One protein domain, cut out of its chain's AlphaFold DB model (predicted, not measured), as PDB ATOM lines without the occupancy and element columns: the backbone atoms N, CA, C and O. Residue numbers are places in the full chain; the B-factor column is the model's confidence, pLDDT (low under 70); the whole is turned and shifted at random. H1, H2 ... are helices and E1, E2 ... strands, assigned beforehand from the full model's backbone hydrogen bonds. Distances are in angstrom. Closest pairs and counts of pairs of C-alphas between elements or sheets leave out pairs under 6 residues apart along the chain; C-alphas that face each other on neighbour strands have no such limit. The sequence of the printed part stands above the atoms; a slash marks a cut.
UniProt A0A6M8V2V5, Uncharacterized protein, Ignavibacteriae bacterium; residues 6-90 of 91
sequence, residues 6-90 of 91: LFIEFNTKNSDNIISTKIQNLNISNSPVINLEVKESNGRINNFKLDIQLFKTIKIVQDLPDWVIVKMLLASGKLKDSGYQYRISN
ATOM      1  N   LEU A   6     222.502 158.994 163.857       79.25
ATOM      2  CA  LEU A   6     221.884 157.709 164.140       79.25
ATOM      3  C   LEU A   6     220.397 157.888 164.445       79.25
ATOM      4  O   LEU A   6     220.044 158.536 165.425       79.25
ATOM      5  N   PHE A   7     219.534 157.285 163.627       78.94
ATOM      6  CA  PHE A   7     218.087 157.274 163.851       78.94
ATOM      7  C   PHE A   7     217.636 155.975 164.533       78.94
ATOM      8  O   PHE A   7     218.005 154.865 164.109       78.94
ATOM      9  N   ILE A   8     216.827 156.114 165.583       73.94
ATOM     10  CA  ILE A   8     216.229 155.012 166.339       73.94
ATOM     11  C   ILE A   8     214.749 155.300 166.560       73.94
ATOM     12  O   ILE A   8     214.357 156.373 167.015       73.94
ATOM     13  N   GLU A   9     213.931 154.290 166.302       71.50
ATOM     14  CA  GLU A   9     212.527 154.276 166.680       71.50
ATOM     15  C   GLU A   9     212.365 153.369 167.899       71.50
ATOM     16  O   GLU A   9     212.729 152.189 167.853       71.50
ATOM     17  N   PHE A  10     211.867 153.919 169.011       66.25
ATOM     18  CA  PHE A  10     211.567 153.095 170.177       66.25
ATOM     19  C   PHE A  10     210.260 152.347 169.960       66.25
ATOM     20  O   PHE A  10     209.175 152.912 170.100       66.25
ATOM     21  N   ASN A  11     210.385 151.051 169.672       61.84
ATOM     22  CA  ASN A  11     209.270 150.120 169.642       61.84
ATOM     23  C   ASN A  11     209.538 149.021 170.682       61.84
ATOM     24  O   ASN A  11     210.550 148.325 170.623       61.84
ATOM     25  N   THR A  12     208.669 148.922 171.687       54.53
ATOM     26  CA  THR A  12     208.963 148.435 173.054       54.53
ATOM     27  C   THR A  12     209.488 147.003 173.202       54.53
ATOM     28  O   THR A  12     209.892 146.647 174.303       54.53
ATOM     29  N   LYS A  13     209.511 146.181 172.145       53.88
ATOM     30  CA  LYS A  13     209.935 144.768 172.211       53.88
ATOM     31  C   LYS A  13     211.206 144.417 171.427       53.88
ATOM     32  O   LYS A  13     211.758 143.355 171.665       53.88
ATOM     33  N   ASN A  14     211.687 145.285 170.529       58.16
ATOM     34  CA  ASN A  14     212.841 144.982 169.659       58.16
ATOM     35  C   ASN A  14     214.052 145.904 169.885       58.16
ATOM     36  O   ASN A  14     215.061 145.770 169.196       58.16
ATOM     37  N   SER A  15     213.974 146.861 170.815       60.91
ATOM     38  CA  SER A  15     214.965 147.940 170.947       60.91
ATOM     39  C   SER A  15     216.072 147.698 171.977       60.91
ATOM     40  O   SER A  15     216.859 148.612 172.216       60.91
ATOM     41  N   ASP A  16     216.161 146.510 172.577       64.88
ATOM     42  CA  ASP A  16     217.044 146.278 173.730       64.88
ATOM     43  C   ASP A  16     218.536 146.473 173.417       64.88
ATOM     44  O   ASP A  16     219.271 146.950 174.280       64.88
ATOM     45  N   ASN A  17     218.965 146.199 172.177       70.38
ATOM     46  CA  ASN A  17     220.370 146.310 171.752       70.38
ATOM     47  C   ASN A  17     220.584 147.036 170.406       70.38
ATOM     48  O   ASN A  17     221.673 146.986 169.833       70.38
ATOM     49  N   ILE A  18     219.559 147.715 169.870       78.25
ATOM     50  CA  ILE A  18     219.643 148.368 168.548       78.25
ATOM     51  C   ILE A  18     220.749 149.433 168.505       78.25
ATOM     52  O   ILE A  18     221.405 149.601 167.478       78.25
ATOM     53  N   ILE A  19     220.959 150.165 169.596       77.50
ATOM     54  CA  ILE A  19     221.914 151.276 169.658       77.50
ATOM     55  C   ILE A  19     223.328 150.728 169.751       77.50
ATOM     56  O   ILE A  19     224.193 151.155 168.997       77.50
ATOM     57  N   SER A  20     223.540 149.738 170.611       80.19
ATOM     58  CA  SER A  20     224.802 149.032 170.785       80.19
ATOM     59  C   SER A  20     225.274 148.415 169.467       80.19
ATOM     60  O   SER A  20     226.404 148.673 169.052       80.19
ATOM     61  N   THR A  21     224.397 147.706 168.748       80.19
ATOM     62  CA  THR A  21     224.719 147.127 167.431       80.19
ATOM     63  C   THR A  21     225.029 148.207 166.397       80.19
ATOM     64  O   THR A  21     226.007 148.111 165.658       80.19
ATOM     65  N   LYS A  22     224.231 149.282 166.338       78.81
ATOM     66  CA  LYS A  22     224.491 150.359 165.376       78.81
ATOM     67  C   LYS A  22     225.755 151.160 165.715       78.81
ATOM     68  O   LYS A  22     226.446 151.573 164.794       78.81
ATOM     69  N   ILE A  23     226.096 151.337 166.994       80.31
ATOM     70  CA  ILE A  23     227.360 151.944 167.439       80.31
ATOM     71  C   ILE A  23     228.550 151.073 167.034       80.31
ATOM     72  O   ILE A  23     229.545 151.619 166.576       80.31
ATOM     73  N   GLN A  24     228.464 149.745 167.159       77.31
ATOM     74  CA  GLN A  24     229.531 148.841 166.700       77.31
ATOM     75  C   GLN A  24     229.775 148.951 165.187       77.31
ATOM     76  O   GLN A  24     230.919 148.895 164.748       77.31
ATOM     77  N   ASN A  25     228.708 149.158 164.409       69.44
ATOM     78  CA  ASN A  25     228.779 149.295 162.951       69.44
ATOM     79  C   ASN A  25     229.171 150.703 162.478       69.44
ATOM     80  O   ASN A  25     229.494 150.897 161.306       69.44
ATOM     81  N   LEU A  26     229.133 151.702 163.360       71.12
ATOM     82  CA  LEU A  26     229.640 153.030 163.054       71.12
ATOM     83  C   LEU A  26     231.168 152.983 163.179       71.12
ATOM     84  O   LEU A  26     231.709 152.695 164.244       71.12
ATOM     85  N   ASN A  27     231.878 153.294 162.091       62.41
ATOM     86  CA  ASN A  27     233.330 153.460 162.121       62.41
ATOM     87  C   ASN A  27     233.673 154.769 162.855       62.41
ATOM     88  O   ASN A  27     233.913 155.814 162.250       62.41
ATOM     89  N   ILE A  28     233.591 154.732 164.185       63.56
ATOM     90  CA  ILE A  28     233.779 155.884 165.066       63.56
ATOM     91  C   ILE A  28     235.268 156.006 165.391       63.56
ATOM     92  O   ILE A  28     235.701 155.837 166.526       63.56
ATOM     93  N   SER A  29     236.076 156.253 164.369       58.19
ATOM     94  CA  SER A  29     237.520 156.431 164.538       58.19
ATOM     95  C   SER A  29     237.855 157.846 165.034       58.19
ATOM     96  O   SER A  29     238.845 158.032 165.731       58.19
ATOM     97  N   ASN A  30     236.997 158.838 164.739       58.00
ATOM     98  CA  ASN A  30     237.350 160.260 164.874       58.00
ATOM     99  C   ASN A  30     236.424 161.116 165.760       58.00
ATOM    100  O   ASN A  30     236.701 162.303 165.927       58.00
ATOM    101  N   SER A  31     235.320 160.595 166.309       65.12
ATOM    102  CA  SER A  31     234.457 161.413 167.179       65.12
ATOM    103  C   SER A  31     233.667 160.581 168.188       65.12
ATOM    104  O   SER A  31     232.767 159.858 167.780       65.12
ATOM    105  N   PRO A  32     233.915 160.702 169.505       78.06
ATOM    106  CA  PRO A  32     233.205 159.923 170.525       78.06
ATOM    107  C   PRO A  32     231.730 160.331 170.687       78.06
ATOM    108  O   PRO A  32     231.023 159.756 171.512       78.06
ATOM    109  N   VAL A  33     231.256 161.309 169.908       83.25
ATOM    110  CA  VAL A  33     229.909 161.868 169.985       83.25
ATOM    111  C   VAL A  33     229.164 161.624 168.675       83.25
ATOM    112  O   VAL A  33     229.691 161.875 167.592       83.25
ATOM    113  N   ILE A  34     227.907 161.196 168.772       83.25
ATOM    114  CA  ILE A  34     226.993 161.055 167.630       83.25
ATOM    115  C   ILE A  34     225.729 161.883 167.841       83.25
ATOM    116  O   ILE A  34     225.302 162.114 168.971       83.25
ATOM    117  N   ASN A  35     225.105 162.318 166.749       82.75
ATOM    118  CA  ASN A  35     223.762 162.885 166.793       82.75
ATOM    119  C   ASN A  35     222.749 161.738 166.803       82.75
ATOM    120  O   ASN A  35     222.590 161.044 165.798       82.75
ATOM    121  N   LEU A  36     222.074 161.545 167.931       84.75
ATOM    122  CA  LEU A  36     221.008 160.570 168.086       84.75
ATOM    123  C   LEU A  36     219.660 161.232 167.820       84.75
ATOM    124  O   LEU A  36     219.299 162.197 168.495       84.75
ATOM    125  N   GLU A  37     218.910 160.688 166.871       85.94
ATOM    126  CA  GLU A  37     217.508 161.027 166.651       85.94
ATOM    127  C   GLU A  37     216.639 159.877 167.137       85.94
ATOM    128  O   GLU A  37     216.759 158.742 166.672       85.94
ATOM    129  N   VAL A  38     215.770 160.178 168.094       81.94
ATOM    130  CA  VAL A  38     214.903 159.208 168.753       81.94
ATOM    131  C   VAL A  38     213.459 159.568 168.472       81.94
ATOM    132  O   VAL A  38     212.981 160.610 168.922       81.94
ATOM    133  N   LYS A  39     212.746 158.675 167.792       82.38
ATOM    134  CA  LYS A  39     211.294 158.755 167.655       82.38
ATOM    135  C   LYS A  39     210.631 158.033 168.831       82.38
ATOM    136  O   LYS A  39     210.778 156.820 168.991       82.38
ATOM    137  N   GLU A  40     209.950 158.802 169.676       75.06
ATOM    138  CA  GLU A  40     209.120 158.308 170.776       75.06
ATOM    139  C   GLU A  40     207.812 157.689 170.251       75.06
ATOM    140  O   GLU A  40     207.369 157.961 169.133       75.06
ATOM    141  N   SER A  41     207.145 156.888 171.086       72.00
ATOM    142  CA  SER A  41     205.893 156.199 170.733       72.00
ATOM    143  C   SER A  41     204.721 157.146 170.427       72.00
ATOM    144  O   SER A  41     203.778 156.751 169.755       72.00
ATOM    145  N   ASN A  42     204.783 158.398 170.888       76.44
ATOM    146  CA  ASN A  42     203.816 159.465 170.584       76.44
ATOM    147  C   ASN A  42     204.099 160.170 169.235       76.44
ATOM    148  O   ASN A  42     203.444 161.156 168.912       76.44
ATOM    149  N   GLY A  43     205.101 159.712 168.474       74.69
ATOM    150  CA  GLY A  43     205.523 160.316 167.209       74.69
ATOM    151  C   GLY A  43     206.484 161.501 167.352       74.69
ATOM    152  O   GLY A  43     206.985 161.993 166.341       74.69
ATOM    153  N   ARG A  44     206.793 161.946 168.577       78.69
ATOM    154  CA  ARG A  44     207.751 163.027 168.832       78.69
ATOM    155  C   ARG A  44     209.171 162.565 168.512       78.69
ATOM    156  O   ARG A  44     209.615 161.524 168.989       78.69
ATOM    157  N   ILE A  45     209.901 163.378 167.755       81.38
ATOM    158  CA  ILE A  45     211.318 163.156 167.461       81.38
ATOM    159  C   ILE A  45     212.147 164.030 168.403       81.38
ATOM    160  O   ILE A  45     211.963 165.246 168.454       81.38
ATOM    161  N   ASN A  46     213.050 163.417 169.165       79.44
ATOM    162  CA  ASN A  46     214.028 164.117 169.989       79.44
ATOM    163  C   ASN A  46     215.419 163.924 169.398       79.44
ATOM    164  O   ASN A  46     215.826 162.796 169.124       79.44
ATOM    165  N   ASN A  47     216.160 165.020 169.280       81.56
ATOM    166  CA  ASN A  47     217.521 165.016 168.767       81.56
ATOM    167  C   ASN A  47     218.469 165.418 169.892       81.56
ATOM    168  O   ASN A  47     218.285 166.468 170.508       81.56
ATOM    169  N   PHE A  48     219.480 164.601 170.171       80.81
ATOM    170  CA  PHE A  48     220.499 164.940 171.160       80.81
ATOM    171  C   PHE A  48     221.860 164.354 170.799       80.81
ATOM    172  O   PHE A  48     221.978 163.420 170.010       80.81
ATOM    173  N   LYS A  49     222.910 164.924 171.387       84.19
ATOM    174  CA  LYS A  49     224.278 164.427 171.242       84.19
ATOM    175  C   LYS A  49     224.507 163.297 172.240       84.19
ATOM    176  O   LYS A  49     224.438 163.529 173.445       84.19
ATOM    177  N   LEU A  50     224.771 162.096 171.741       85.12
ATOM    178  CA  LEU A  50     225.114 160.934 172.549       85.12
ATOM    179  C   LEU A  50     226.632 160.778 172.594       85.12
ATOM    180  O   LEU A  50     227.261 160.598 171.553       85.12
ATOM    181  N   ASP A  51     227.197 160.806 173.797       85.56
ATOM    182  CA  ASP A  51     228.568 160.365 174.040       85.56
ATOM    183  C   ASP A  51     228.598 158.831 174.124       85.56
ATOM    184  O   ASP A  51     227.954 158.215 174.980       85.56
ATOM    185  N   ILE A  52     229.324 158.209 173.198       84.25
ATOM    186  CA  ILE A  52     229.413 156.755 173.064       84.25
ATOM    187  C   ILE A  52     230.167 156.128 174.240       84.25
ATOM    188  O   ILE A  52     229.832 155.013 174.646       84.25
ATOM    189  N   GLN A  53     231.177 156.807 174.790       83.50
ATOM    190  CA  GLN A  53     231.925 156.292 175.938       83.50
ATOM    191  C   GLN A  53     231.052 156.294 177.189       83.50
ATOM    192  O   GLN A  53     230.994 155.285 177.899       83.50
ATOM    193  N   LEU A  54     230.311 157.382 177.418       84.69
ATOM    194  CA  LEU A  54     229.346 157.459 178.514       84.69
ATOM    195  C   LEU A  54     228.271 156.374 178.378       84.69
ATOM    196  O   LEU A  54     227.998 155.655 179.338       84.69
ATOM    197  N   PHE A  55     227.709 156.205 177.177       86.25
ATOM    198  CA  PHE A  55     226.713 155.171 176.899       86.25
ATOM    199  C   PHE A  55     227.230 153.760 177.222       86.25
ATOM    200  O   PHE A  55     226.572 153.011 177.946       86.25
ATOM    201  N   LYS A  56     228.430 153.410 176.735       83.81
ATOM    202  CA  LYS A  56     229.066 152.109 177.003       83.81
ATOM    203  C   LYS A  56     229.331 151.899 178.493       83.81
ATOM    204  O   LYS A  56     229.072 150.813 179.001       83.81
ATOM    205  N   THR A  57     229.797 152.935 179.190       84.00
ATOM    206  CA  THR A  57     230.073 152.876 180.633       84.00
ATOM    207  C   THR A  57     228.800 152.579 181.420       84.00
ATOM    208  O   THR A  57     228.792 151.664 182.238       84.00
ATOM    209  N   ILE A  58     227.700 153.286 181.133       82.62
ATOM    210  CA  ILE A  58     226.410 153.038 181.795       82.62
ATOM    211  C   ILE A  58     225.929 151.612 181.511       82.62
ATOM    212  O   ILE A  58     225.502 150.930 182.437       82.62
ATOM    213  N   LYS A  59     226.035 151.142 180.260       84.06
ATOM    214  CA  LYS A  59     225.609 149.786 179.883       84.06
ATOM    215  C   LYS A  59     226.378 148.704 180.640       84.06
ATOM    216  O   LYS A  59     225.758 147.771 181.128       84.06
ATOM    217  N   ILE A  60     227.698 148.848 180.772       82.81
ATOM    218  CA  ILE A  60     228.549 147.888 181.494       82.81
ATOM    219  C   ILE A  60     228.252 147.901 182.997       82.81
ATOM    220  O   ILE A  60     228.177 146.844 183.612       82.81
ATOM    221  N   VAL A  61     228.098 149.085 183.593       85.62
ATOM    222  CA  VAL A  61     227.942 149.224 185.050       85.62
ATOM    223  C   VAL A  61     226.541 148.835 185.524       85.62
ATOM    224  O   VAL A  61     226.402 148.283 186.609       85.62
ATOM    225  N   GLN A  62     225.506 149.161 184.749       80.94
ATOM    226  CA  GLN A  62     224.108 149.033 185.176       80.94
ATOM    227  C   GLN A  62     223.373 147.848 184.528       80.94
ATOM    228  O   GLN A  62     222.237 147.585 184.906       80.94
ATOM    229  N   ASP A  63     223.985 147.168 183.549       83.56
ATOM    230  CA  ASP A  63     223.385 146.062 182.779       83.56
ATOM    231  C   ASP A  63     221.979 146.386 182.232       83.56
ATOM    232  O   ASP A  63     221.017 145.628 182.348       83.56
ATOM    233  N   LEU A  64     221.832 147.592 181.669       81.50
ATOM    234  CA  LEU A  64     220.544 148.103 181.199       81.50
ATOM    235  C   LEU A  64     220.354 147.918 179.683       81.50
ATOM    236  O   LEU A  64     221.302 148.080 178.901       81.50
ATOM    237  N   PRO A  65     219.105 147.693 179.230       83.56
ATOM    238  CA  PRO A  65     218.755 147.797 177.819       83.56
ATOM    239  C   PRO A  65     219.045 149.199 177.267       83.56
ATOM    240  O   PRO A  65     218.857 150.211 177.949       83.56
ATOM    241  N   ASP A  66     219.423 149.278 175.990       84.69
ATOM    242  CA  ASP A  66     219.809 150.529 175.327       84.69
ATOM    243  C   ASP A  66     218.748 151.633 175.455       84.69
ATOM    244  O   ASP A  66     219.061 152.811 175.649       84.69
ATOM    245  N   TRP A  67     217.473 151.249 175.353       81.25
ATOM    246  CA  TRP A  67     216.355 152.180 175.434       81.25
ATOM    247  C   TRP A  67     216.194 152.798 176.822       81.25
ATOM    248  O   TRP A  67     215.793 153.959 176.925       81.25
ATOM    249  N   VAL A  68     216.523 152.052 177.881       82.94
ATOM    250  CA  VAL A  68     216.501 152.557 179.258       82.94
ATOM    251  C   VAL A  68     217.594 153.603 179.415       82.94
ATOM    252  O   VAL A  68     217.312 154.716 179.855       82.94
ATOM    253  N   ILE A  69     218.812 153.290 178.964       84.31
ATOM    254  CA  ILE A  69     219.966 154.199 179.031       84.31
ATOM    255  C   ILE A  69     219.661 155.504 178.293       84.31
ATOM    256  O   ILE A  69     219.867 156.590 178.830       84.31
ATOM    257  N   VAL A  70     219.101 155.429 177.084       81.50
ATOM    258  CA  VAL A  70     218.718 156.630 176.331       81.50
ATOM    259  C   VAL A  70     217.602 157.412 177.013       81.50
ATOM    260  O   VAL A  70     217.683 158.636 177.049       81.50
ATOM    261  N   LYS A  71     216.589 156.756 177.591       79.94
ATOM    262  CA  LYS A  71     215.569 157.462 178.381       79.94
ATOM    263  C   LYS A  71     216.183 158.176 179.586       79.94
ATOM    264  O   LYS A  71     215.804 159.315 179.848       79.94
ATOM    265  N   MET A  72     217.143 157.557 180.275       82.06
ATOM    266  CA  MET A  72     217.871 158.178 181.388       82.06
ATOM    267  C   MET A  72     218.693 159.385 180.925       82.06
ATOM    268  O   MET A  72     218.629 160.441 181.549       82.06
ATOM    269  N   LEU A  73     219.416 159.266 179.809       80.94
ATOM    270  CA  LEU A  73     220.206 160.362 179.237       80.94
ATOM    271  C   LEU A  73     219.318 161.512 178.739       80.94
ATOM    272  O   LEU A  73     219.617 162.676 179.003       80.94
ATOM    273  N   LEU A  74     218.195 161.202 178.088       76.38
ATOM    274  CA  LEU A  74     217.179 162.181 177.690       76.38
ATOM    275  C   LEU A  74     216.573 162.884 178.908       76.38
ATOM    276  O   LEU A  74     216.398 164.100 178.886       76.38
ATOM    277  N   ALA A  75     216.258 162.141 179.972       75.31
ATOM    278  CA  ALA A  75     215.747 162.708 181.215       75.31
ATOM    279  C   ALA A  75     216.792 163.609 181.886       75.31
ATOM    280  O   ALA A  75     216.466 164.736 182.231       75.31
ATOM    281  N   SER A  76     218.051 163.173 181.985       69.56
ATOM    282  CA  SER A  76     219.163 163.978 182.512       69.56
ATOM    283  C   SER A  76     219.398 165.257 181.697       69.56
ATOM    284  O   SER A  76     219.602 166.329 182.265       69.56
ATOM    285  N   GLY A  77     219.277 165.182 180.368       58.59
ATOM    286  CA  GLY A  77     219.290 166.354 179.493       58.59
ATOM    287  C   GLY A  77     218.140 167.323 179.785       58.59
ATOM    288  O   GLY A  77     218.363 168.529 179.813       58.59
ATOM    289  N   LYS A  78     216.941 166.809 180.091       52.25
ATOM    290  CA  LYS A  78     215.785 167.611 180.533       52.25
ATOM    291  C   LYS A  78     215.958 168.198 181.940       52.25
ATOM    292  O   LYS A  78     215.352 169.220 182.229       52.25
ATOM    293  N   LEU A  79     216.795 167.609 182.802       45.66
ATOM    294  CA  LEU A  79     217.126 168.193 184.113       45.66
ATOM    295  C   LEU A  79     217.979 169.466 183.989       45.66
ATOM    296  O   LEU A  79     217.987 170.274 184.916       45.66
ATOM    297  N   LYS A  80     218.680 169.665 182.861       46.19
ATOM    298  CA  LYS A  80     219.419 170.911 182.582       46.19
ATOM    299  C   LYS A  80     218.506 172.071 182.184       46.19
ATOM    300  O   LYS A  80     218.922 173.220 182.312       46.19
ATOM    301  N   ASP A  81     217.277 171.793 181.751       42.47
ATOM    302  CA  ASP A  81     216.268 172.821 181.508       42.47
ATOM    303  C   ASP A  81     215.660 173.258 182.849       42.47
ATOM    304  O   ASP A  81     214.671 172.706 183.320       42.47
ATOM    305  N   SER A  82     216.360 174.197 183.499       44.75
ATOM    306  CA  SER A  82     215.864 175.366 184.257       44.75
ATOM    307  C   SER A  82     214.770 175.235 185.346       44.75
ATOM    308  O   SER A  82     214.554 176.194 186.081       44.75
ATOM    309  N   GLY A  83     214.138 174.079 185.564       45.09
ATOM    310  CA  GLY A  83     213.107 173.866 186.592       45.09
ATOM    311  C   GLY A  83     213.546 173.009 187.784       45.09
ATOM    312  O   GLY A  83     212.869 172.991 188.811       45.09
ATOM    313  N   TYR A  84     214.669 172.290 187.681       37.38
ATOM    314  CA  TYR A  84     215.098 171.356 188.733       37.38
ATOM    315  C   TYR A  84     215.914 172.015 189.851       37.38
ATOM    316  O   TYR A  84     215.747 171.640 191.009       37.38
ATOM    317  N   GLN A  85     216.717 173.047 189.552       44.50
ATOM    318  CA  GLN A  85     217.375 173.845 190.600       44.50
ATOM    319  C   GLN A  85     216.349 174.484 191.553       44.50
ATOM    320  O   GLN A  85     216.576 174.534 192.759       44.50
ATOM    321  N   TYR A  86     215.171 174.859 191.042       42.59
ATOM    322  CA  TYR A  86     214.082 175.414 191.850       42.59
ATOM    323  C   TYR A  86     213.395 174.400 192.778       42.59
ATOM    324  O   TYR A  86     212.801 174.804 193.772       42.59
ATOM    325  N   ARG A  87     213.477 173.091 192.499       43.94
ATOM    326  CA  ARG A  87     212.871 172.056 193.359       43.94
ATOM    327  C   ARG A  87     213.774 171.598 194.501       43.94
ATOM    328  O   ARG A  87     213.259 171.064 195.471       43.94
ATOM    329  N   ILE A  88     215.084 171.819 194.400       44.91
ATOM    330  CA  ILE A  88     216.044 171.471 195.461       44.91
ATOM    331  C   ILE A  88     216.209 172.637 196.453       44.91
ATOM    332  O   ILE A  88     216.522 172.413 197.612       44.91
ATOM    333  N   SER A  89     215.934 173.879 196.035       35.97
ATOM    334  CA  SER A  89     216.043 175.072 196.892       35.97
ATOM    335  C   SER A  89     214.871 175.285 197.868       35.97
ATOM    336  O   SER A  89     214.955 176.193 198.688       35.97
ATOM    337  N   ASN A  90     213.789 174.504 197.776       37.47
ATOM    338  CA  ASN A  90     212.597 174.622 198.636       37.47
ATOM    339  C   ASN A  90     212.260 173.304 199.370       37.47
ATOM    340  O   ASN A  90     211.097 173.064 199.697       37.47
TER     341      ASN A  90
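AT A GLANCE: This is residues 6 to 90 of the 91 residues of an uncharacterized protein of Ignavibacteriae bacterium (UniProt A0A6M8V2V5). A small three-stranded sheet has helices over one face: H1 runs along edge strand E1, while the long H3 crosses over E2 and E3, and the other face has no named helix. H2 packs on the beginning of H3 beside the sheet, and residues 78 to 90, with the little H4, stick out as a free tail that makes much of the length. The printed part has 85 residues, in the order E1 H1 E2 E3 H2 H3 H4, four named helices and three named strands, of mixed class. The sheet's order is E1 E2 E3, mixed, with E1 and E2 parallel and E2 and E3 antiparallel. The whole is only just compact, close to loose, with a radius of gyration of the C-alphas of 14.0 A and spans of 46 by 30 by 23 A.

IN THESE COORDINATES: Find C-alpha 6 at (221.884, 157.709, 164.140), where E1, residues 6 to 9, begins. H1 is residues 18 to 25, 10.8 A long. E2, residues 33 to 39, runs 19.0 A, and E3, residues 45 to 51, runs 18.7 A. H2, residues 52 to 62, begins at C-alpha 52 at (229.413, 156.755, 173.064) and runs 15.3 A. H3, residues 66 to 79, runs 19.9 A. H4, residues 85 to 88, ends at C-alpha 88 at (216.044, 171.471, 195.461).

HOW THE PARTS SIT: Look first at E1 and E2, parallel at 24 degrees, with N 6 and O 35 2.8 A apart, within hydrogen-bond range. E2 and E3 form a hairpin, antiparallel at 155 degrees, with N 36 and O 48 at 2.8 A. H1 is on the sheet at a height of 9.6 A, over E1, and runs along the strands at 20 degrees on the local plane. H3 is on the same face, also at 9.6 A, and runs across the strands, at 84 degrees to E3 on the local plane. H1 and H3 only just touch, with 3 pairs of C-alphas within 8 A, the closest those of Ile 19 and Asp 66, 6.1 A apart. H2 touches H3, through residues 66 to 69 of H3 alone; the closest C-alphas are those of Ile 58 and Ile 69, 7.1 A apart. H2 is only just not on the sheet, with 4 pairs of C-alphas within 10 A. H4 touches no helix. Every O i to N i+4 pair is within hydrogen-bond range in H1, H2 and H3; H4 is too short for one.

THE WHOLE: The farthest C-alphas, those of Asn 27 and Asn 90, are 47.0 A apart. The printed part has no cut, and no link is long. Mean pLDDT of the printed part is 71.6; look for values under 70 at residues 10 to 16, 25, 27 to 31 and 76 to 90.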